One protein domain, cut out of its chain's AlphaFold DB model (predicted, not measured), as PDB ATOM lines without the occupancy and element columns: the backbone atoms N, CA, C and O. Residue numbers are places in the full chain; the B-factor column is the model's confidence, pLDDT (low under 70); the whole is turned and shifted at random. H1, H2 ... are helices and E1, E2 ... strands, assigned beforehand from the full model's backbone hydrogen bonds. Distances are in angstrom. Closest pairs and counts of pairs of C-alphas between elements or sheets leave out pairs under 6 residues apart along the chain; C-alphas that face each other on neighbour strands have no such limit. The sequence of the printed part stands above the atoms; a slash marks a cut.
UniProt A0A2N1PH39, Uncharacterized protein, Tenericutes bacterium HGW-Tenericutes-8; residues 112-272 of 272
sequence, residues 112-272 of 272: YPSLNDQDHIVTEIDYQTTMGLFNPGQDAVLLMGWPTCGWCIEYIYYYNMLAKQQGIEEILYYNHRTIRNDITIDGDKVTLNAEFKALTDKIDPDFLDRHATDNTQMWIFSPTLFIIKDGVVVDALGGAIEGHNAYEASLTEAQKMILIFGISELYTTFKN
ATOM      1  N   TYR A 112     213.138 146.328 343.401       97.31
ATOM      2  CA  TYR A 112     213.126 147.779 343.597       97.31
ATOM      3  C   TYR A 112     212.196 148.498 342.608       97.31
ATOM      4  O   TYR A 112     212.652 149.314 341.802       97.31
ATOM      5  N   PRO A 113     210.869 148.295 342.687       97.19
ATOM      6  CA  PRO A 113     209.949 149.005 341.804       97.19
ATOM      7  C   PRO A 113     210.003 150.534 341.983       97.19
ATOM      8  O   PRO A 113     209.574 151.270 341.090       97.19
ATOM      9  N   SER A 114     210.572 151.018 343.096       96.00
ATOM     10  CA  SER A 114     210.858 152.433 343.353       96.00
ATOM     11  C   SER A 114     211.805 153.083 342.344       96.00
ATOM     12  O   SER A 114     211.718 154.302 342.173       96.00
ATOM     13  N   LEU A 115     212.631 152.295 341.634       96.94
ATOM     14  CA  LEU A 115     213.429 152.744 340.483       96.94
ATOM     15  C   LEU A 115     212.587 153.547 339.495       96.94
ATOM     16  O   LEU A 115     213.071 154.510 338.908       96.94
ATOM     17  N   ASN A 116     211.316 153.161 339.340       96.31
ATOM     18  CA  ASN A 116     210.332 153.846 338.509       96.31
ATOM     19  C   ASN A 116     210.772 154.075 337.047       96.31
ATOM     20  O   ASN A 116     210.232 154.932 336.354       96.31
ATOM     21  N   ASP A 117     211.718 153.265 336.584       97.25
ATOM     22  CA  ASP A 117     212.310 153.254 335.254       97.25
ATOM     23  C   ASP A 117     212.643 151.794 334.917       97.25
ATOM     24  O   ASP A 117     213.450 151.183 335.613       97.25
ATOM     25  N   GLN A 118     211.961 151.207 333.928       94.88
ATOM     26  CA  GLN A 118     212.223 149.819 333.508       94.88
ATOM     27  C   GLN A 118     213.487 149.708 332.647       94.88
ATOM     28  O   GLN A 118     214.027 148.618 332.523       94.88
ATOM     29  N   ASP A 119     213.981 150.825 332.109       97.25
ATOM     30  CA  ASP A 119     215.236 150.893 331.358       97.25
ATOM     31  C   ASP A 119     216.387 151.319 332.292       97.25
ATOM     32  O   ASP A 119     217.243 152.132 331.920       97.25
ATOM     33  N   HIS A 120     216.364 150.873 333.553       98.38
ATOM     34  CA  HIS A 120     217.401 151.200 334.530       98.38
ATOM     35  C   HIS A 120     218.753 150.592 334.150       98.38
ATOM     36  O   HIS A 120     218.836 149.623 333.403       98.38
ATOM     37  N   ILE A 121     219.820 151.132 334.737       98.50
ATOM     38  CA  ILE A 121     221.202 150.675 334.510       98.50
ATOM     39  C   ILE A 121     221.797 149.941 335.720       98.50
ATOM     40  O   ILE A 121     223.010 149.852 335.870       98.50
ATOM     41  N   VAL A 122     220.944 149.478 336.636       98.75
ATOM     42  CA  VAL A 122     221.364 148.749 337.838       98.75
ATOM     43  C   VAL A 122     221.439 147.247 337.561       98.75
ATOM     44  O   VAL A 122     220.423 146.640 337.224       98.75
ATOM     45  N   THR A 123     222.611 146.650 337.771       98.56
ATOM     46  CA  THR A 123     222.878 145.222 337.551       98.56
ATOM     47  C   THR A 123     223.206 144.541 338.873       98.56
ATOM     48  O   THR A 123     224.177 144.906 339.532       98.56
ATOM     49  N   GLU A 124     222.421 143.540 339.280       98.31
ATOM     50  CA  GLU A 124     222.737 142.746 340.473       98.31
ATOM     51  C   GLU A 124     223.949 141.838 340.227       98.31
ATOM     52  O   GLU A 124     224.018 141.126 339.224       98.31
ATOM     53  N   ILE A 125     224.893 141.848 341.166       98.62
ATOM     54  CA  ILE A 125     226.097 141.018 341.154       98.62
ATOM     55  C   ILE A 125     226.190 140.169 342.423       98.62
ATOM     56  O   ILE A 125     225.582 140.472 343.450       98.62
ATOM     57  N   ASP A 126     226.968 139.089 342.364       98.25
ATOM     58  CA  ASP A 126     227.219 138.224 343.515       98.25
ATOM     59  C   ASP A 126     228.435 138.674 344.345       98.25
ATOM     60  O   ASP A 126     229.155 139.623 344.015       98.25
ATOM     61  N   TYR A 127     228.675 137.976 345.457       98.50
ATOM     62  CA  TYR A 127     229.787 138.278 346.359       98.50
ATOM     63  C   TYR A 127     231.157 138.166 345.670       98.50
ATOM     64  O   TYR A 127     232.020 139.016 345.873       98.50
ATOM     65  N   GLN A 128     231.368 137.146 344.832       98.44
ATOM     66  CA  GLN A 128     232.664 136.919 344.184       98.44
ATOM     67  C   GLN A 128     232.974 138.011 343.158       98.44
ATOM     68  O   GLN A 128     234.089 138.532 343.127       98.44
ATOM     69  N   THR A 129     231.971 138.407 342.374       98.62
ATOM     70  CA  THR A 129     232.056 139.533 341.441       98.62
ATOM     71  C   THR A 129     232.338 140.827 342.198       98.62
ATOM     72  O   THR A 129     233.246 141.561 341.818       98.62
ATOM     73  N   THR A 130     231.651 141.055 343.325       98.75
ATOM     74  CA  THR A 130     231.873 142.227 344.190       98.75
ATOM     75  C   THR A 130     233.314 142.286 344.698       98.75
ATOM     76  O   THR A 130     233.968 143.317 344.580       98.75
ATOM     77  N   MET A 131     233.852 141.173 345.206       98.62
ATOM     78  CA  MET A 131     235.249 141.102 345.650       98.62
ATOM     79  C   MET A 131     236.240 141.318 344.499       98.62
ATOM     80  O   MET A 131     237.321 141.870 344.709       98.62
ATOM     81  N   GLY A 132     235.863 140.907 343.286       98.62
ATOM     82  CA  GLY A 132     236.627 141.125 342.064       98.62
ATOM     83  C   GLY A 132     236.805 142.600 341.702       98.62
ATOM     84  O   GLY A 132     237.840 142.938 341.134       98.62
ATOM     85  N   LEU A 133     235.863 143.470 342.090       98.69
ATOM     86  CA  LEU A 133     235.941 144.916 341.849       98.69
ATOM     87  C   LEU A 133     237.114 145.578 342.575       98.69
ATOM     88  O   LEU A 133     237.548 146.638 342.157       98.69
ATOM     89  N   PHE A 134     237.663 144.953 343.620       98.50
ATOM     90  CA  PHE A 134     238.821 145.469 344.361       98.50
ATOM     91  C   PHE A 134     240.170 144.956 343.824       98.50
ATOM     92  O   PHE A 134     241.188 144.999 344.521       98.50
ATOM     93  N   ASN A 135     240.183 144.388 342.615       98.19
ATOM     94  CA  ASN A 135     241.411 144.013 341.920       98.19
ATOM     95  C   ASN A 135     241.927 145.188 341.071       98.19
ATOM     96  O   ASN A 135     241.117 145.958 340.556       98.19
ATOM     97  N   PRO A 136     243.253 145.300 340.854       98.19
ATOM     98  CA  PRO A 136     243.816 146.346 340.004       98.19
ATOM     99  C   PRO A 136     243.179 146.379 338.608       98.19
ATOM    100  O   PRO A 136     242.898 145.335 338.008       98.19
ATOM    101  N   GLY A 137     242.986 147.585 338.085       97.56
ATOM    102  CA  GLY A 137     242.407 147.869 336.777       97.56
ATOM    103  C   GLY A 137     240.880 147.824 336.718       97.56
ATOM    104  O   GLY A 137     240.337 147.853 335.616       97.56
ATOM    105  N   GLN A 138     240.188 147.700 337.854       98.25
ATOM    106  CA  GLN A 138     238.726 147.741 337.907       98.25
ATOM    107  C   GLN A 138     238.222 149.140 338.264       98.25
ATOM    108  O   GLN A 138     238.569 149.684 339.313       98.25
ATOM    109  N   ASP A 139     237.345 149.668 337.416       98.44
ATOM    110  CA  ASP A 139     236.588 150.890 337.659       98.44
ATOM    111  C   ASP A 139     235.111 150.509 337.778       98.44
ATOM    112  O   ASP A 139     234.572 149.840 336.895       98.44
ATOM    113  N   ALA A 140     234.448 150.915 338.861       98.62
ATOM    114  CA  ALA A 140     233.043 150.585 339.076       98.62
ATOM    115  C   ALA A 140     232.311 151.624 339.927       98.62
ATOM    116  O   ALA A 140     232.873 152.229 340.841       98.62
ATOM    117  N   VAL A 141     231.011 151.750 339.669       98.75
ATOM    118  CA  VAL A 141     230.048 152.345 340.596       98.75
ATOM    119  C   VAL A 141     229.342 151.191 341.305       98.75
ATOM    120  O   VAL A 141     228.593 150.449 340.672       98.75
ATOM    121  N   LEU A 142     229.584 151.026 342.608       98.81
ATOM    122  CA  LEU A 142     229.047 149.919 343.403       98.81
ATOM    123  C   LEU A 142     227.997 150.425 344.400       98.81
ATOM    124  O   LEU A 142     228.313 151.154 345.335       98.81
ATOM    125  N   LEU A 143     226.752 149.988 344.243       98.75
ATOM    126  CA  LEU A 143     225.667 150.180 345.198       98.75
ATOM    127  C   LEU A 143     225.550 148.963 346.123       98.75
ATOM    128  O   LEU A 143     225.312 147.842 345.683       98.75
ATOM    129  N   MET A 144     225.614 149.191 347.429       98.44
ATOM    130  CA  MET A 144     225.375 148.176 348.452       98.44
ATOM    131  C   MET A 144     224.097 148.496 349.232       98.44
ATOM    132  O   MET A 144     223.944 149.582 349.784       98.44
ATOM    133  N   GLY A 145     223.166 147.541 349.317       97.94
ATOM    134  CA  GLY A 145     221.899 147.712 350.047       97.94
ATOM    135  C   GLY A 145     220.969 146.508 349.904       97.94
ATOM    136  O   GLY A 145     221.379 145.481 349.377       97.94
ATOM    137  N   TRP A 146     219.711 146.603 350.349       97.88
ATOM    138  CA  TRP A 146     218.723 145.530 350.133       97.88
ATOM    139  C   TRP A 146     217.278 146.024 349.956       97.88
ATOM    140  O   TRP A 146     216.950 147.116 350.433       97.88
ATOM    141  N   PRO A 147     216.392 145.243 349.299       96.44
ATOM    142  CA  PRO A 147     215.082 145.726 348.835       96.44
ATOM    143  C   PRO A 147     214.074 146.098 349.925       96.44
ATOM    144  O   PRO A 147     213.074 146.746 349.646       96.44
ATOM    145  N   THR A 148     214.313 145.691 351.172       94.19
ATOM    146  CA  THR A 148     213.454 146.014 352.328       94.19
ATOM    147  C   THR A 148     214.005 147.136 353.213       94.19
ATOM    148  O   THR A 148     213.414 147.448 354.243       94.19
ATOM    149  N   CYS A 149     215.142 147.735 352.850       95.88
ATOM    150  CA  CYS A 149     215.707 148.891 353.545       95.88
ATOM    151  C   CYS A 149     215.033 150.173 353.030       95.88
ATOM    152  O   CYS A 149     215.116 150.472 351.842       95.88
ATOM    153  N   GLY A 150     214.380 150.931 353.922       95.81
ATOM    154  CA  GLY A 150     213.597 152.121 353.551       95.81
ATOM    155  C   GLY A 150     214.402 153.156 352.757       95.81
ATOM    156  O   GLY A 150     213.976 153.580 351.686       95.81
ATOM    157  N   TRP A 151     215.614 153.478 353.219       97.44
ATOM    158  CA  TRP A 151     216.517 154.387 352.502       97.44
ATOM    159  C   TRP A 151     216.945 153.830 351.144       97.44
ATOM    160  O   TRP A 151     217.021 154.565 350.170       97.44
ATOM    161  N   CYS A 152     217.175 152.520 351.045       98.00
ATOM    162  CA  CYS A 152     217.568 151.869 349.801       98.00
ATOM    163  C   CYS A 152     216.447 151.964 348.758       98.00
ATOM    164  O   CYS A 152     216.716 152.238 347.592       98.00
ATOM    165  N   ILE A 153     215.192 151.775 349.189       97.19
ATOM    166  CA  ILE A 153     214.000 151.936 348.347       97.19
ATOM    167  C   ILE A 153     213.910 153.370 347.814       97.19
ATOM    168  O   ILE A 153     213.685 153.554 346.621       97.19
ATOM    169  N   GLU A 154     214.089 154.383 348.660       96.88
ATOM    170  CA  GLU A 154     213.974 155.783 348.236       96.88
ATOM    171  C   GLU A 154     215.165 156.244 347.377       96.88
ATOM    172  O   GLU A 154     214.982 156.921 346.364       96.88
ATOM    173  N   TYR A 155     216.393 155.867 347.740       97.94
ATOM    174  CA  TYR A 155     217.600 156.454 347.151       97.94
ATOM    175  C   TYR A 155     217.958 155.844 345.797       97.94
ATOM    176  O   TYR A 155     218.503 156.546 344.946       97.94
ATOM    177  N   ILE A 156     217.610 154.573 345.553       98.00
ATOM    178  CA  ILE A 156     217.914 153.891 344.284       98.00
ATOM    179  C   ILE A 156     217.307 154.603 343.067       98.00
ATOM    180  O   ILE A 156     217.920 154.624 342.000       98.00
ATOM    181  N   TYR A 157     216.157 155.262 343.245       98.12
ATOM    182  CA  TYR A 157     215.566 156.138 342.236       98.12
ATOM    183  C   TYR A 157     216.533 157.257 341.823       98.12
ATOM    184  O   TYR A 157     216.798 157.447 340.636       98.12
ATOM    185  N   TYR A 158     217.093 157.976 342.802       98.31
ATOM    186  CA  TYR A 158     218.001 159.095 342.552       98.31
ATOM    187  C   TYR A 158     219.347 158.624 342.002       98.31
ATOM    188  O   TYR A 158     219.852 159.254 341.074       98.31
ATOM    189  N   TYR A 159     219.888 157.506 342.505       98.50
ATOM    190  CA  TYR A 159     221.110 156.900 341.966       98.50
ATOM    191  C   TYR A 159     220.951 156.591 340.470       98.50
ATOM    192  O   TYR A 159     221.691 157.133 339.655       98.50
ATOM    193  N   ASN A 160     219.932 155.814 340.085       98.62
ATOM    194  CA  ASN A 160     219.699 155.461 338.680       98.62
ATOM    195  C   ASN A 160     219.424 156.695 337.801       98.62
ATOM    196  O   ASN A 160     220.017 156.845 336.731       98.62
ATOM    197  N   MET A 161     218.544 157.598 338.251       98.31
ATOM    198  CA  MET A 161     218.173 158.790 337.484       98.31
ATOM    199  C   MET A 161     219.390 159.680 337.193       98.31
ATOM    200  O   MET A 161     219.588 160.085 336.045       98.31
ATOM    201  N   LEU A 162     220.198 159.994 338.211       98.50
ATOM    202  CA  LEU A 162     221.359 160.878 338.059       98.50
ATOM    203  C   LEU A 162     222.486 160.205 337.277       98.50
ATOM    204  O   LEU A 162     223.110 160.855 336.440       98.50
ATOM    205  N   ALA A 163     222.683 158.901 337.468       98.44
ATOM    206  CA  ALA A 163     223.664 158.131 336.717       98.44
ATOM    207  C   ALA A 163     223.379 158.210 335.208       98.44
ATOM    208  O   ALA A 163     224.248 158.628 334.438       98.44
ATOM    209  N   LYS A 164     222.126 157.965 334.792       98.19
ATOM    210  CA  LYS A 164     221.699 158.119 333.389       98.19
ATOM    211  C   LYS A 164     221.860 159.556 332.884       98.19
ATOM    212  O   LYS A 164     222.342 159.761 331.773       98.19
ATOM    213  N   GLN A 165     221.498 160.563 333.687       97.75
ATOM    214  CA  GLN A 165     221.662 161.977 333.311       97.75
ATOM    215  C   GLN A 165     223.131 162.382 333.122       97.75
ATOM    216  O   GLN A 165     223.430 163.230 332.281       97.75
ATOM    217  N   GLN A 166     224.047 161.786 333.888       97.75
ATOM    218  CA  GLN A 166     225.476 162.091 333.840       97.75
ATOM    219  C   GLN A 166     226.273 161.178 332.903       97.75
ATOM    220  O   GLN A 166     227.485 161.387 332.789       97.75
ATOM    221  N   GLY A 167     225.610 160.246 332.209       97.69
ATOM    222  CA  GLY A 167     226.220 159.344 331.231       97.69
ATOM    223  C   GLY A 167     226.982 158.171 331.849       97.69
ATOM    224  O   GLY A 167     227.910 157.668 331.228       97.69
ATOM    225  N   ILE A 168     226.631 157.770 333.071       98.31
ATOM    226  CA  ILE A 168     227.104 156.519 333.666       98.31
ATOM    227  C   ILE A 168     226.395 155.361 332.961       98.31
ATOM    228  O   ILE A 168     225.180 155.408 332.767       98.31
ATOM    229  N   GLU A 169     227.153 154.342 332.566       97.25
ATOM    230  CA  GLU A 169     226.629 153.221 331.778       97.25
ATOM    231  C   GLU A 169     226.012 152.123 332.648       97.25
ATOM    232  O   GLU A 169     225.050 151.487 332.225       97.25
ATOM    233  N   GLU A 170     226.532 151.919 333.862       98.31
ATOM    234  CA  GLU A 170     226.106 150.841 334.754       98.31
ATOM    235  C   GLU A 170     226.324 151.196 336.236       98.31
ATOM    236  O   GLU A 170     227.293 151.866 336.601       98.31
ATOM    237  N   ILE A 171     225.417 150.720 337.093       98.88
ATOM    238  CA  ILE A 171     225.576 150.658 338.549       98.88
ATOM    239  C   ILE A 171     225.553 149.182 338.946       98.88
ATOM    240  O   ILE A 171     224.528 148.514 338.809       98.88
ATOM    241  N   LEU A 172     226.651 148.681 339.500       98.88
ATOM    242  CA  LEU A 172     226.701 147.325 340.033       98.88
ATOM    243  C   LEU A 172     226.063 147.305 341.420       98.88
ATOM    244  O   LEU A 172     226.419 148.104 342.279       98.88
ATOM    245  N   TYR A 173     225.116 146.409 341.656       98.81
ATOM    246  CA  TYR A 173     224.357 146.315 342.895       98.81
ATOM    247  C   TYR A 173     224.658 145.009 343.627       98.81
ATOM    248  O   TYR A 173     224.475 143.928 343.076       98.81
ATOM    249  N   TYR A 174     225.060 145.101 344.897       98.62
ATOM    250  CA  TYR A 174     225.267 143.935 345.749       98.62
ATOM    251  C   TYR A 174     224.382 143.945 347.002       98.62
ATOM    252  O   TYR A 174     224.461 144.822 347.879       98.62
ATOM    253  N   ASN A 175     223.565 142.895 347.123       98.25
ATOM    254  CA  ASN A 175     222.758 142.623 348.303       98.25
ATOM    255  C   ASN A 175     223.568 141.942 349.415       98.25
ATOM    256  O   ASN A 175     223.564 140.725 349.584       98.25
ATOM    257  N   HIS A 176     224.222 142.754 350.235       97.44
ATOM    258  CA  HIS A 176     225.057 142.290 351.344       97.44
ATOM    259  C   HIS A 176     224.281 141.973 352.639       97.44
ATOM    260  O   HIS A 176     224.900 141.689 353.665       97.44
ATOM    261  N   ARG A 177     222.935 142.017 352.640       97.00
ATOM    262  CA  ARG A 177     222.115 141.901 353.866       97.00
ATOM    263  C   ARG A 177     222.429 140.646 354.672       97.00
ATOM    264  O   ARG A 177     222.526 140.719 355.894       97.00
ATOM    265  N   THR A 178     222.546 139.506 353.994       95.50
ATOM    266  CA  THR A 178     222.735 138.205 354.645       95.50
ATOM    267  C   THR A 178     224.044 138.171 355.421       95.50
ATOM    268  O   THR A 178     224.027 137.865 356.607       95.50
ATOM    269  N   ILE A 179     225.155 138.561 354.791       97.44
ATOM    270  CA  ILE A 179     226.475 138.536 355.430       97.44
ATOM    271  C   ILE A 179     226.642 139.665 356.452       97.44
ATOM    272  O   ILE A 179     227.277 139.471 357.480       97.44
ATOM    273  N   ARG A 180     226.026 140.834 356.228       96.19
ATOM    274  CA  ARG A 180     226.086 141.963 357.169       96.19
ATOM    275  C   ARG A 180     225.344 141.688 358.469       96.19
ATOM    276  O   ARG A 180     225.781 142.138 359.519       96.19
ATOM    277  N   ASN A 181     224.199 141.010 358.402       95.12
ATOM    278  CA  ASN A 181     223.367 140.754 359.579       95.12
ATOM    279  C   ASN A 181     223.736 139.454 360.310       95.12
ATOM    280  O   ASN A 181     223.226 139.216 361.403       95.12
ATOM    281  N   ASP A 182     224.600 138.625 359.724       96.88
ATOM    282  CA  ASP A 182     225.158 137.434 360.359       96.88
ATOM    283  C   ASP A 182     226.290 137.829 361.322       96.88
ATOM    284  O   ASP A 182     227.479 137.728 361.021       96.88
ATOM    285  N   ILE A 183     225.912 138.372 362.478       95.62
ATOM    286  CA  ILE A 183     226.843 138.809 363.521       95.62
ATOM    287  C   ILE A 183     226.527 138.131 364.849       95.62
ATOM    288  O   ILE A 183     225.374 137.838 365.167       95.62
ATOM    289  N   THR A 184     227.562 137.927 365.660       96.56
ATOM    290  CA  THR A 184     227.402 137.507 367.059       96.56
ATOM    291  C   THR A 184     227.696 138.682 367.981       96.56
ATOM    292  O   THR A 184     228.695 139.375 367.793       96.56
ATOM    293  N   ILE A 185     226.835 138.887 368.979       95.62
ATOM    294  CA  ILE A 185     226.967 139.946 369.984       95.62
ATOM    295  C   ILE A 185     227.195 139.294 371.350       95.62
ATOM    296  O   ILE A 185     226.371 138.493 371.795       95.62
ATOM    297  N   ASP A 186     228.299 139.649 372.008       95.56
ATOM    298  CA  ASP A 186     228.634 139.247 373.380       95.56
ATOM    299  C   ASP A 186     228.953 140.497 374.214       95.56
ATOM    300  O   ASP A 186     230.055 141.051 374.157       95.56
ATOM    301  N   GLY A 187     227.947 140.995 374.936       94.19
ATOM    302  CA  GLY A 187     228.008 142.312 375.571       94.19
ATOM    303  C   GLY A 187     228.218 143.414 374.529       94.19
ATOM    304  O   GLY A 187     227.445 143.522 373.581       94.19
ATOM    305  N   ASP A 188     229.288 144.193 374.693       93.81
ATOM    306  CA  ASP A 188     229.661 145.286 373.780       93.81
ATOM    307  C   ASP A 188     230.576 144.825 372.631       93.81
ATOM    308  O   ASP A 188     231.083 145.647 371.872       93.81
ATOM    309  N   LYS A 189     230.846 143.518 372.513       95.88
ATOM    310  CA  LYS A 189     231.698 142.969 371.453       95.88
ATOM    311  C   LYS A 189     230.864 142.412 370.319       95.88
ATOM    312  O   LYS A 189     229.939 141.629 370.543       95.88
ATOM    313  N   VAL A 190     231.266 142.742 369.098       97.31
ATOM    314  CA  VAL A 190     230.634 142.244 367.877       97.31
ATOM    315  C   VAL A 190     231.637 141.425 367.080       97.31
ATOM    316  O   VAL A 190     232.732 141.882 366.764       97.31
ATOM    317  N   THR A 191     231.249 140.200 366.732       97.31
ATOM    318  CA  THR A 191     231.985 139.359 365.782       97.31
ATOM    319  C   THR A 191     231.274 139.396 364.437       97.31
ATOM    320  O   THR A 191     230.119 138.976 364.340       97.31
ATOM    321  N   LEU A 192     231.967 139.907 363.419       97.88
ATOM    322  CA  LEU A 192     231.467 139.991 362.049       97.88
ATOM    323  C   LEU A 192     231.527 138.634 361.340       97.88
ATOM    324  O   LEU A 192     232.462 137.856 361.551       97.88
ATOM    325  N   ASN A 193     230.584 138.395 360.427       98.19
ATOM    326  CA  ASN A 193     230.725 137.376 359.392       98.19
ATOM    327  C   ASN A 193     232.052 137.566 358.627       98.19
ATOM    328  O   ASN A 193     232.460 138.692 358.334       98.19
ATOM    329  N   ALA A 194     232.724 136.464 358.283       98.25
ATOM    330  CA  ALA A 194     234.043 136.505 357.651       98.25
ATOM    331  C   ALA A 194     234.041 137.165 356.259       98.25
ATOM    332  O   ALA A 194     234.980 137.888 355.935       98.25
ATOM    333  N   GLU A 195     232.996 136.948 355.455       98.44
ATOM    334  CA  GLU A 195     232.837 137.572 354.136       98.44
ATOM    335  C   GLU A 195     232.560 139.071 354.267       98.44
ATOM    336  O   GLU A 195     233.159 139.887 353.566       98.44
ATOM    337  N   PHE A 196     231.718 139.459 355.229       98.38
ATOM    338  CA  PHE A 196     231.466 140.873 355.495       98.38
ATOM    339  C   PHE A 196     232.724 141.588 356.000       98.38
ATOM    340  O   PHE A 196     233.051 142.674 355.523       98.38
ATOM    341  N   LYS A 197     233.485 140.948 356.897       98.31
ATOM    342  CA  LYS A 197     234.777 141.470 357.345       98.31
ATOM    343  C   LYS A 197     235.751 141.627 356.171       98.31
ATOM    344  O   LYS A 197     236.393 142.667 356.052       98.31
ATOM    345  N   ALA A 198     235.842 140.627 355.293       98.44
ATOM    346  CA  ALA A 198     236.718 140.683 354.125       98.44
ATOM    347  C   ALA A 198     236.367 141.844 353.180       98.44
ATOM    348  O   ALA A 198     237.280 142.475 352.653       98.44
ATOM    349  N   LEU A 199     235.079 142.165 353.008       98.19
ATOM    350  CA  LEU A 199     234.642 143.365 352.285       98.19
ATOM    351  C   LEU A 199     235.097 144.647 352.981       98.19
ATOM    352  O   LEU A 199     235.687 145.509 352.338       98.19
ATOM    353  N   THR A 200     234.874 144.770 354.293       98.06
ATOM    354  CA  THR A 200     235.314 145.967 355.031       98.06
ATOM    355  C   THR A 200     236.834 146.139 355.008       98.06
ATOM    356  O   THR A 200     237.312 147.262 354.938       98.06
ATOM    357  N   ASP A 201     237.603 145.047 354.984       98.12
ATOM    358  CA  ASP A 201     239.070 145.088 354.917       98.12
ATOM    359  C   ASP A 201     239.602 145.571 353.547       98.12
ATOM    360  O   ASP A 201     240.787 145.880 353.425       98.12
ATOM    361  N   LYS A 202     238.758 145.616 352.503       97.94
ATOM    362  CA  LYS A 202     239.113 146.125 351.166       97.94
ATOM    363  C   LYS A 202     238.938 147.632 351.010       97.94
ATOM    364  O   LYS A 202     239.412 148.185 350.020       97.94
ATOM    365  N   ILE A 203     238.247 148.275 351.942       98.31
ATOM    366  CA  ILE A 203     237.824 149.667 351.828       98.31
ATOM    367  C   ILE A 203     238.610 150.487 352.849       98.31
ATOM    368  O   ILE A 203     238.778 150.063 353.994       98.31
ATOM    369  N   ASP A 204     239.114 151.649 352.429       97.56
ATOM    370  CA  ASP A 204     239.769 152.567 353.357       97.56
ATOM    371  C   ASP A 204     238.784 152.948 354.481       97.56
ATOM    372  O   ASP A 204     237.632 153.289 354.186       97.56
ATOM    373  N   PRO A 205     239.197 152.880 355.760       96.75
ATOM    374  CA  PRO A 205     238.383 153.297 356.895       96.75
ATOM    375  C   PRO A 205     237.709 154.666 356.767       96.75
ATOM    376  O   PRO A 205     236.660 154.852 357.376       96.75
ATOM    377  N   ASP A 206     238.277 155.599 356.000       96.38
ATOM    378  CA  ASP A 206     237.697 156.931 355.785       96.38
ATOM    379  C   ASP A 206     236.378 156.890 354.983       96.38
ATOM    380  O   ASP A 206     235.579 157.822 355.062       96.38
ATOM    381  N   PHE A 207     236.107 155.792 354.264       97.19
ATOM    382  CA  PHE A 207     234.845 155.542 353.552       97.19
ATOM    383  C   PHE A 207     233.910 154.573 354.291       97.19
ATOM    384  O   PHE A 207     232.908 154.122 353.728       97.19
ATOM    385  N   LEU A 208     234.244 154.214 355.532       97.06
ATOM    386  CA  LEU A 208     233.476 153.297 356.365       97.06
ATOM    387  C   LEU A 208     233.021 153.974 357.653       97.06
ATOM    388  O   LEU A 208     233.641 154.898 358.172       97.06
ATOM    389  N   ASP A 209     231.957 153.427 358.223       95.25
ATOM    390  CA  ASP A 209     231.469 153.814 359.535       95.25
ATOM    391  C   ASP A 209     231.874 152.801 360.610       95.25
ATOM    392  O   ASP A 209     232.506 151.773 360.351       95.25
ATOM    393  N   ARG A 210     231.493 153.088 361.857       95.81
ATOM    394  CA  ARG A 210     231.674 152.179 362.993       95.81
ATOM    395  C   ARG A 210     230.366 151.500 363.370       95.81
ATOM    396  O   ARG A 210     229.305 152.124 363.359       95.81
ATOM    397  N   HIS A 211     230.440 150.225 363.747       95.88
ATOM    398  CA  HIS A 211     229.264 149.513 364.235       95.88
ATOM    399  C   HIS A 211     228.751 150.144 365.543       95.88
ATOM    400  O   HIS A 211     229.527 150.469 366.440       95.88
ATOM    401  N   ALA A 212     227.430 150.293 365.669       92.81
ATOM    402  CA  ALA A 212     226.812 151.050 366.761       92.81
ATOM    403  C   ALA A 212     227.043 150.443 368.161       92.81
ATOM    404  O   ALA A 212     227.114 151.177 369.140       92.81
ATOM    405  N   THR A 213     227.151 149.114 368.256       94.62
ATOM    406  CA  THR A 213     227.405 148.397 369.525       94.62
ATOM    407  C   THR A 213     228.893 148.262 369.843       94.62
ATOM    408  O   THR A 213     229.267 148.302 371.006       94.62
ATOM    409  N   ASP A 214     229.736 148.115 368.820       95.88
ATOM    410  CA  ASP A 214     231.173 147.868 368.960       95.88
ATOM    411  C   ASP A 214     231.905 148.759 367.961       95.88
ATOM    412  O   ASP A 214     232.049 148.427 366.783       95.88
ATOM    413  N   ASN A 215     232.366 149.913 368.433       95.25
ATOM    414  CA  ASN A 215     232.987 150.909 367.567       95.25
ATOM    415  C   ASN A 215     234.368 150.490 367.025       95.25
ATOM    416  O   ASN A 215     234.955 151.217 366.223       95.25
ATOM    417  N   THR A 216     234.895 149.334 367.441       95.19
ATOM    418  CA  THR A 216     236.134 148.783 366.883       95.19
ATOM    419  C   THR A 216     235.898 148.116 365.530       95.19
ATOM    420  O   THR A 216     236.822 148.063 364.715       95.19
ATOM    421  N   GLN A 217     234.663 147.686 365.250       97.00
ATOM    422  CA  GLN A 217     234.290 147.069 363.982       97.00
ATOM    423  C   GLN A 217     233.979 148.127 362.923       97.00
ATOM    424  O   GLN A 217     233.186 149.045 363.155       97.00
ATOM    425  N   MET A 218     234.591 147.965 361.749       97.50
ATOM    426  CA  MET A 218     234.223 148.722 360.554       97.50
ATOM    427  C   MET A 218     232.871 148.255 360.028       97.50
ATOM    428  O   MET A 218     232.505 147.084 360.159       97.50
ATOM    429  N   TRP A 219     232.127 149.177 359.429       97.25
ATOM    430  CA  TRP A 219     230.750 148.935 359.049       97.25
ATOM    431  C   TRP A 219     230.370 149.645 357.755       97.25
ATOM    432  O   TRP A 219     230.687 150.812 357.544       97.25
ATOM    433  N   ILE A 220     229.629 148.928 356.912       97.25
ATOM    434  CA  ILE A 220     228.993 149.459 355.707       97.25
ATOM    435  C   ILE A 220     227.510 149.655 356.039       97.25
ATOM    436  O   ILE A 220     226.776 148.694 356.318       97.25
ATOM    437  N   PHE A 221     227.059 150.911 356.069       95.50
ATOM    438  CA  PHE A 221     225.631 151.218 356.161       95.50
ATOM    439  C   PHE A 221     224.911 150.938 354.840       95.50
ATOM    440  O   PHE A 221     225.496 150.500 353.857       95.50
ATOM    441  N   SER A 222     223.588 151.067 354.839       96.00
ATOM    442  CA  SER A 222     222.787 150.831 353.641       96.00
ATOM    443  C   SER A 222     221.736 151.917 353.471       96.00
ATOM    444  O   SER A 222     221.048 152.224 354.448       96.00
ATOM    445  N   PRO A 223     221.568 152.444 352.248       97.81
ATOM    446  CA  PRO A 223     222.405 152.176 351.077       97.81
ATOM    447  C   PRO A 223     223.801 152.810 351.226       97.81
ATOM    448  O   PRO A 223     223.949 153.794 351.944       97.81
ATOM    449  N   THR A 224     224.801 152.270 350.532       98.31
ATOM    450  CA  THR A 224     226.066 152.972 350.278       98.31
ATOM    451  C   THR A 224     226.416 152.867 348.804       98.31
ATOM    452  O   THR A 224     226.375 151.773 348.241       98.31
ATOM    453  N   LEU A 225     226.742 153.998 348.185       98.62
ATOM    454  CA  LEU A 225     227.218 154.087 346.809       98.62
ATOM    455  C   LEU A 225     228.722 154.381 346.826       98.62
ATOM    456  O   LEU A 225     229.127 155.436 347.304       98.62
ATOM    457  N   PHE A 226     229.529 153.456 346.320       98.75
ATOM    458  CA  PHE A 226     230.984 153.557 346.240       98.75
ATOM    459  C   PHE A 226     231.443 153.859 344.816       98.75
ATOM    460  O   PHE A 226     230.895 153.320 343.850       98.75
ATOM    461  N   ILE A 227     232.503 154.655 344.709       98.69
ATOM    462  CA  ILE A 227     233.259 154.878 343.480       98.69
ATOM    463  C   ILE A 227     234.584 154.140 343.609       98.69
ATOM    464  O   ILE A 227     235.403 154.460 344.469       98.69
ATOM    465  N   ILE A 228     234.773 153.137 342.758       98.69
ATOM    466  CA  ILE A 228     235.985 152.327 342.694       98.69
ATOM    467  C   ILE A 228     236.767 152.726 341.443       98.69
ATOM    468  O   ILE A 228     236.199 152.796 340.349       98.69
ATOM    469  N   LYS A 229     238.064 152.979 341.619       98.31
ATOM    470  CA  LYS A 229     239.032 153.305 340.570       98.31
ATOM    471  C   LYS A 229     240.295 152.484 340.763       98.31
ATOM    472  O   LYS A 229     240.846 152.469 341.863       98.31
ATOM    473  N   ASP A 230     240.747 151.805 339.711       97.94
ATOM    474  CA  ASP A 230     241.907 150.899 339.762       97.94
ATOM    475  C   ASP A 230     241.853 149.901 340.946       97.94
ATOM    476  O   ASP A 230     242.856 149.585 341.586       97.94
ATOM    477  N   GLY A 231     240.651 149.417 341.275       98.25
ATOM    478  CA  GLY A 231     240.415 148.491 342.386       98.25
ATOM    479  C   GLY A 231     240.375 149.113 343.785       98.25
ATOM    480  O   GLY A 231     240.304 148.379 344.772       98.25
ATOM    481  N   VAL A 232     240.417 150.441 343.903       98.38
ATOM    482  CA  VAL A 232     240.424 151.167 345.182       98.38
ATOM    483  C   VAL A 232     239.180 152.042 345.297       98.38
ATOM    484  O   VAL A 232     238.805 152.718 344.343       98.38
ATOM    485  N   VAL A 233     238.538 152.061 346.469       98.56
ATOM    486  CA  VAL A 233     237.475 153.039 346.752       98.56
ATOM    487  C   VAL A 233     238.106 154.421 346.863       98.56
ATOM    488  O   VAL A 233     238.981 154.630 347.698       98.56
ATOM    489  N   VAL A 234     237.662 155.349 346.021       98.31
ATOM    490  CA  VAL A 234     238.151 156.737 345.999       98.31
ATOM    491  C   VAL A 234     237.117 157.741 346.488       98.31
ATOM    492  O   VAL A 234     237.478 158.877 346.783       98.31
ATOM    493  N   ASP A 235     235.847 157.339 346.562       98.25
ATOM    494  CA  ASP A 235     234.755 158.173 347.058       98.25
ATOM    495  C   ASP A 235     233.548 157.306 347.454       98.25
ATOM    496  O   ASP A 235     233.376 156.189 346.944       98.25
ATOM    497  N   ALA A 236     232.708 157.800 348.365       97.94
ATOM    498  CA  ALA A 236     231.532 157.078 348.841       97.94
ATOM    499  C   ALA A 236     230.431 158.004 349.379       97.94
ATOM    500  O   ALA A 236     230.696 159.029 350.002       97.94
ATOM    501  N   LEU A 237     229.174 157.581 349.227       96.94
ATOM    502  CA  LEU A 237     228.019 158.179 349.898       96.94
ATOM    503  C   LEU A 237     227.239 157.080 350.608       96.94
ATOM    504  O   LEU A 237     226.540 156.291 349.966       96.94
ATOM    505  N   GLY A 238     227.388 157.022 351.930       92.81
ATOM    506  CA  GLY A 238     226.796 155.998 352.781       92.81
ATOM    507  C   GLY A 238     225.679 156.509 353.683       92.81
ATOM    508  O   GLY A 238     225.710 157.634 354.174       92.81
ATOM    509  N   GLY A 239     224.712 155.633 353.945       87.75
ATOM    510  CA  GLY A 239     223.733 155.789 355.012       87.75
ATOM    511  C   GLY A 239     222.624 156.807 354.743       87.75
ATOM    512  O   GLY A 239     222.286 157.150 353.611       87.75
ATOM    513  N   ALA A 240     221.984 157.229 355.831       89.25
ATOM    514  CA  ALA A 240     220.884 158.179 355.798       89.25
ATOM    515  C   ALA A 240     221.406 159.616 355.672       89.25
ATOM    516  O   ALA A 240     222.407 159.978 356.286       89.25
ATOM    517  N   ILE A 241     220.668 160.460 354.948       92.56
ATOM    518  CA  ILE A 241     220.879 161.907 355.018       92.56
ATOM    519  C   ILE A 241     220.466 162.353 356.421       92.56
ATOM    520  O   ILE A 241     219.502 161.830 356.990       92.56
ATOM    521  N   GLU A 242     221.189 163.318 356.983       91.38
ATOM    522  CA  GLU A 242     220.928 163.816 358.331       91.38
ATOM    523  C   GLU A 242     219.445 164.188 358.532       91.38
ATOM    524  O   GLU A 242     218.809 164.859 357.709       91.38
ATOM    525  N   GLY A 243     218.872 163.702 359.637       91.38
ATOM    526  CA  GLY A 243     217.482 163.956 360.015       91.38
ATOM    527  C   GLY A 243     216.424 163.257 359.151       91.38
ATOM    528  O   GLY A 243     215.241 163.548 359.313       91.38
ATOM    529  N   HIS A 244     216.800 162.362 358.232       95.00
ATOM    530  CA  HIS A 244     215.844 161.622 357.408       95.00
ATOM    531  C   HIS A 244     215.631 160.186 357.910       95.00
ATOM    532  O   HIS A 244     216.553 159.367 357.926       95.00
ATOM    533  N   ASN A 245     214.379 159.860 358.244       94.12
ATOM    534  CA  ASN A 245     213.927 158.500 358.517       94.12
ATOM    535  C   ASN A 245     212.950 158.036 357.426       94.12
ATOM    536  O   ASN A 245     211.777 158.413 357.435       94.12
ATOM    537  N   ALA A 246     213.425 157.172 356.526       93.12
ATOM    538  CA  ALA A 246     212.646 156.656 355.400       93.12
ATOM    539  C   ALA A 246     211.417 155.817 355.810       93.12
ATOM    540  O   ALA A 246     210.544 155.557 354.985       93.12
ATOM    541  N   TYR A 247     211.327 155.380 357.073       89.56
ATOM    542  CA  TYR A 247     210.148 154.677 357.591       89.56
ATOM    543  C   TYR A 247     209.051 155.622 358.097       89.56
ATOM    544  O   TYR A 247     207.921 155.186 358.312       89.56
ATOM    545  N   GLU A 248     209.366 156.902 358.294       89.06
ATOM    546  CA  GLU A 248     208.417 157.903 358.787       89.06
ATOM    547  C   GLU A 248     207.882 158.785 357.658       89.06
ATOM    548  O   GLU A 248     206.675 159.033 357.585       89.06
ATOM    549  N   ALA A 249     208.765 159.250 356.772       90.12
ATOM    550  CA  ALA A 249     208.410 160.107 355.649       90.12
ATOM    551  C   ALA A 249     209.477 160.068 354.548       90.12
ATOM    552  O   ALA A 249     210.649 159.811 354.815       90.12
ATOM    553  N   SER A 250     209.072 160.397 353.320       92.25
ATOM    554  CA  SER A 250     210.004 160.672 352.221       92.25
ATOM    555  C   SER A 250     210.846 161.922 352.487       92.25
ATOM    556  O   SER A 250     210.482 162.779 353.300       92.25
ATOM    557  N   LEU A 251     211.953 162.050 351.759       94.62
ATOM    558  CA  LEU A 251     212.851 163.199 351.811       94.62
ATOM    559  C   LEU A 251     212.091 164.520 351.616       94.62
ATOM    560  O   LEU A 251     211.283 164.680 350.693       94.62
ATOM    561  N   THR A 252     212.413 165.506 352.448       96.06
ATOM    562  CA  THR A 252     212.039 166.904 352.196       96.06
ATOM    563  C   THR A 252     212.801 167.456 350.991       96.06
ATOM    564  O   THR A 252     213.848 166.932 350.618       96.06
ATOM    565  N   GLU A 253     212.341 168.564 350.406       96.00
ATOM    566  CA  GLU A 253     213.040 169.196 349.276       96.00
ATOM    567  C   GLU A 253     214.501 169.547 349.599       96.00
ATOM    568  O   GLU A 253     215.387 169.325 348.779       96.00
ATOM    569  N   ALA A 254     214.785 170.015 350.819       96.38
ATOM    570  CA  ALA A 254     216.155 170.298 351.244       96.38
ATOM    571  C   ALA A 254     217.018 169.026 351.292       96.38
ATOM    572  O   ALA A 254     218.131 169.015 350.771       96.38
ATOM    573  N   GLN A 255     216.494 167.936 351.860       96.88
ATOM    574  CA  GLN A 255     217.213 166.660 351.929       96.88
ATOM    575  C   GLN A 255     217.417 166.043 350.539       96.88
ATOM    576  O   GLN A 255     218.496 165.521 350.265       96.88
ATOM    577  N   LYS A 256     216.432 166.161 349.634       96.56
ATOM    578  CA  LYS A 256     216.583 165.754 348.228       96.56
ATOM    579  C   LYS A 256     217.727 166.498 347.553       96.56
ATOM    580  O   LYS A 256     218.528 165.868 346.878       96.56
ATOM    581  N   MET A 257     217.830 167.812 347.750       96.50
ATOM    582  CA  MET A 257     218.914 168.604 347.161       96.50
ATOM    583  C   MET A 257     220.291 168.171 347.675       96.50
ATOM    584  O   MET A 257     221.217 168.068 346.876       96.50
ATOM    585  N   ILE A 258     220.418 167.871 348.973       96.88
ATOM    586  CA  ILE A 258     221.665 167.348 349.557       96.88
ATOM    587  C   ILE A 258     222.018 165.996 348.927       96.88
ATOM    588  O   ILE A 258     223.146 165.811 348.474       96.88
ATOM    589  N   LEU A 259     221.050 165.077 348.853       97.50
ATOM    590  CA  LEU A 259     221.248 163.757 348.255       97.50
ATOM    591  C   LEU A 259     221.665 163.866 346.781       97.50
ATOM    592  O   LEU A 259     222.656 163.269 346.375       97.50
ATOM    593  N   ILE A 260     220.934 164.658 345.992       97.69
ATOM    594  CA  ILE A 260     221.205 164.866 344.564       97.69
ATOM    595  C   ILE A 260     222.599 165.456 344.356       97.69
ATOM    596  O   ILE A 260     223.326 164.992 343.477       97.69
ATOM    597  N   PHE A 261     222.982 166.450 345.160       97.31
ATOM    598  CA  PHE A 261     224.308 167.054 345.083       97.31
ATOM    599  C   PHE A 261     225.406 166.027 345.386       97.31
ATOM    600  O   PHE A 261     226.303 165.854 344.566       97.31
ATOM    601  N   GLY A 262     225.292 165.280 346.489       97.62
ATOM    602  CA  GLY A 262     226.274 164.254 346.857       97.62
ATOM    603  C   GLY A 262     226.434 163.163 345.793       97.62
ATOM    604  O   GLY A 262     227.551 162.810 345.431       97.62
ATOM    605  N   ILE A 263     225.327 162.678 345.222       98.38
ATOM    606  CA  ILE A 263     225.363 161.700 344.121       98.38
ATOM    607  C   ILE A 263     226.031 162.297 342.874       98.38
ATOM    608  O   ILE A 263     226.817 161.625 342.205       98.38
ATOM    609  N   SER A 264     225.735 163.560 342.558       98.00
ATOM    610  CA  SER A 264     226.276 164.218 341.364       98.00
ATOM    611  C   SER A 264     227.788 164.422 341.446       98.00
ATOM    612  O   SER A 264     228.477 164.262 340.432       98.00
ATOM    613  N   GLU A 265     228.300 164.746 342.637       97.62
ATOM    614  CA  GLU A 265     229.738 164.843 342.911       97.62
ATOM    615  C   GLU A 265     230.411 163.473 342.766       97.62
ATOM    616  O   GLU A 265     231.366 163.363 341.999       97.62
ATOM    617  N   LEU A 266     229.848 162.406 343.352       97.38
ATOM    618  CA  LEU A 266     230.373 161.040 343.192       97.38
ATOM    619  C   LEU A 266     230.512 160.626 341.720       97.38
ATOM    620  O   LEU A 266     231.547 160.113 341.293       97.38
ATOM    621  N   TYR A 267     229.479 160.863 340.907       98.44
ATOM    622  CA  TYR A 267     229.536 160.547 339.476       98.44
ATOM    623  C   TYR A 267     230.482 161.460 338.696       98.44
ATOM    624  O   TYR A 267     230.972 161.075 337.634       98.44
ATOM    625  N   THR A 268     230.769 162.658 339.203       97.56
ATOM    626  CA  THR A 268     231.826 163.508 338.649       97.56
ATOM    627  C   THR A 268     233.199 162.921 338.969       97.56
ATOM    628  O   THR A 268     234.009 162.801 338.052       97.56
ATOM    629  N   THR A 269     233.428 162.462 340.204       96.12
ATOM    630  CA  THR A 269     234.643 161.731 340.598       96.12
ATOM    631  C   THR A 269     234.866 160.499 339.721       96.12
ATOM    632  O   THR A 269     235.971 160.292 339.240       96.12
ATOM    633  N   PHE A 270     233.822 159.716 339.431       97.12
ATOM    634  CA  PHE A 270     233.957 158.517 338.594       97.12
ATOM    635  C   PHE A 270     234.328 158.796 337.133       97.12
ATOM    636  O   PHE A 270     234.935 157.952 336.477       97.12
ATOM    637  N   LYS A 271     233.941 159.946 336.580       95.50
ATOM    638  CA  LYS A 271     234.230 160.273 335.175       95.50
ATOM    639  C   LYS A 271     235.606 160.895 334.961       95.50
ATOM    640  O   LYS A 271     236.065 160.926 333.820       95.50
ATOM    641  N   ASN A 272     236.207 161.417 336.026       89.62
ATOM    642  CA  ASN A 272     237.554 161.981 336.015       89.62
ATOM    643  C   ASN A 272     238.604 160.901 336.309       89.62
ATOM    644  O   ASN A 272     239.763 161.140 335.909       89.62
TER     645      ASN A 272
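This is residues 112 to 272 of the 272 residues of an uncharacterized protein of Tenericutes bacterium HGW-Tenericutes-8 (UniProt A0A2N1PH39). A strongly twisted sheet of five strands has two long helices, H2 and H5, packed on one face and crossing steeply. A smaller part made of H3, H4, the hairpin E4 and E5 and the loops of residues 201 to 223 reaches away from these two helices, with the hairpin farthest out. The 161 printed residues hold five named helices and seven named strands, in the order E1 H1 E2 H2 E3 H3 E4 E5 H4 E6 E7 H5, and the class is mixed, helices and strands. The large sheet, E1 E3 E2 E6 E7, is mixed; the whole is compact, with a radius of gyration of the C-alphas of 15.4 A and spans of 45 by 41 by 26 A.

E1, residues 122 to 124, is an edge strand and the parallel neighbour of E3, residues 171 to 174, with N 173 and O 123 within hydrogen-bond range at 2.8 A. H1, residues 127 to 132, only grazes the sheet, with its residues 127 to 130. E2, residues 140 to 144, is parallel to E3, with N 143 and O 172 2.7 A apart. E1, H1 and E2 form a split strand-helix-strand unit, two strands running the same way with E3 between them; E2, H2, residues 150 to 166, and E3 form one with neighbouring strands; both crossovers are right-handed. H2 has a height over the sheet of 8.9 A and runs along the strands, at 0 degrees to E3 on the local plane. H3, residues 177 to 181, and H4, residues 194 to 200, are not on this sheet; they only just touch, with 3 pairs of C-alphas within 8 A, the closest those of Ile 179 and Phe 196, 5.5 A apart. E4, residues 184 to 186, and E5, residues 189 to 191, form an antiparallel hairpin, with N 191 and O 184 2.9 A apart. E6, residues 224 to 229, is antiparallel to E2, with N 226 and O 142 2.8 A apart, and forms a hairpin with the edge strand E7, residues 232 to 238, with N 227 and O 235 2.8 A apart. H5, residues 253 to 271, runs along the strands over E6 and E7 at a height over the sheet of 9.3 A, on the same face as H2: two layers, helices on one face of a sheet. H5 touches H2 with residues 260 to 267 alone, at a steep tilt of 52 degrees, the same way; the closest C-alphas are those of Tyr 159 and Ile 263, 6.8 A apart. Every O i to N i+4 pair is within hydrogen-bond range in H1, H3, H4 and H5, and 11 of 13 are in H2.

E1 begins at C-alpha 122, (221.364, 148.749, 337.838). From first to last C-alpha H2 measures 25.1 A, E6 16.2 A, E7 16.3 A and H5 27.0 A. H5 ends at C-alpha 271, (234.230, 160.273, 335.175).

The C-alphas of Gly 167 and Gly 187, the two farthest apart, are 47.5 A from each other. The printed part has no cut; the links H4 to E6 and E7 to H5 are long. The mean pLDDT of the printed part is 96.9, and no printed residue is under 70.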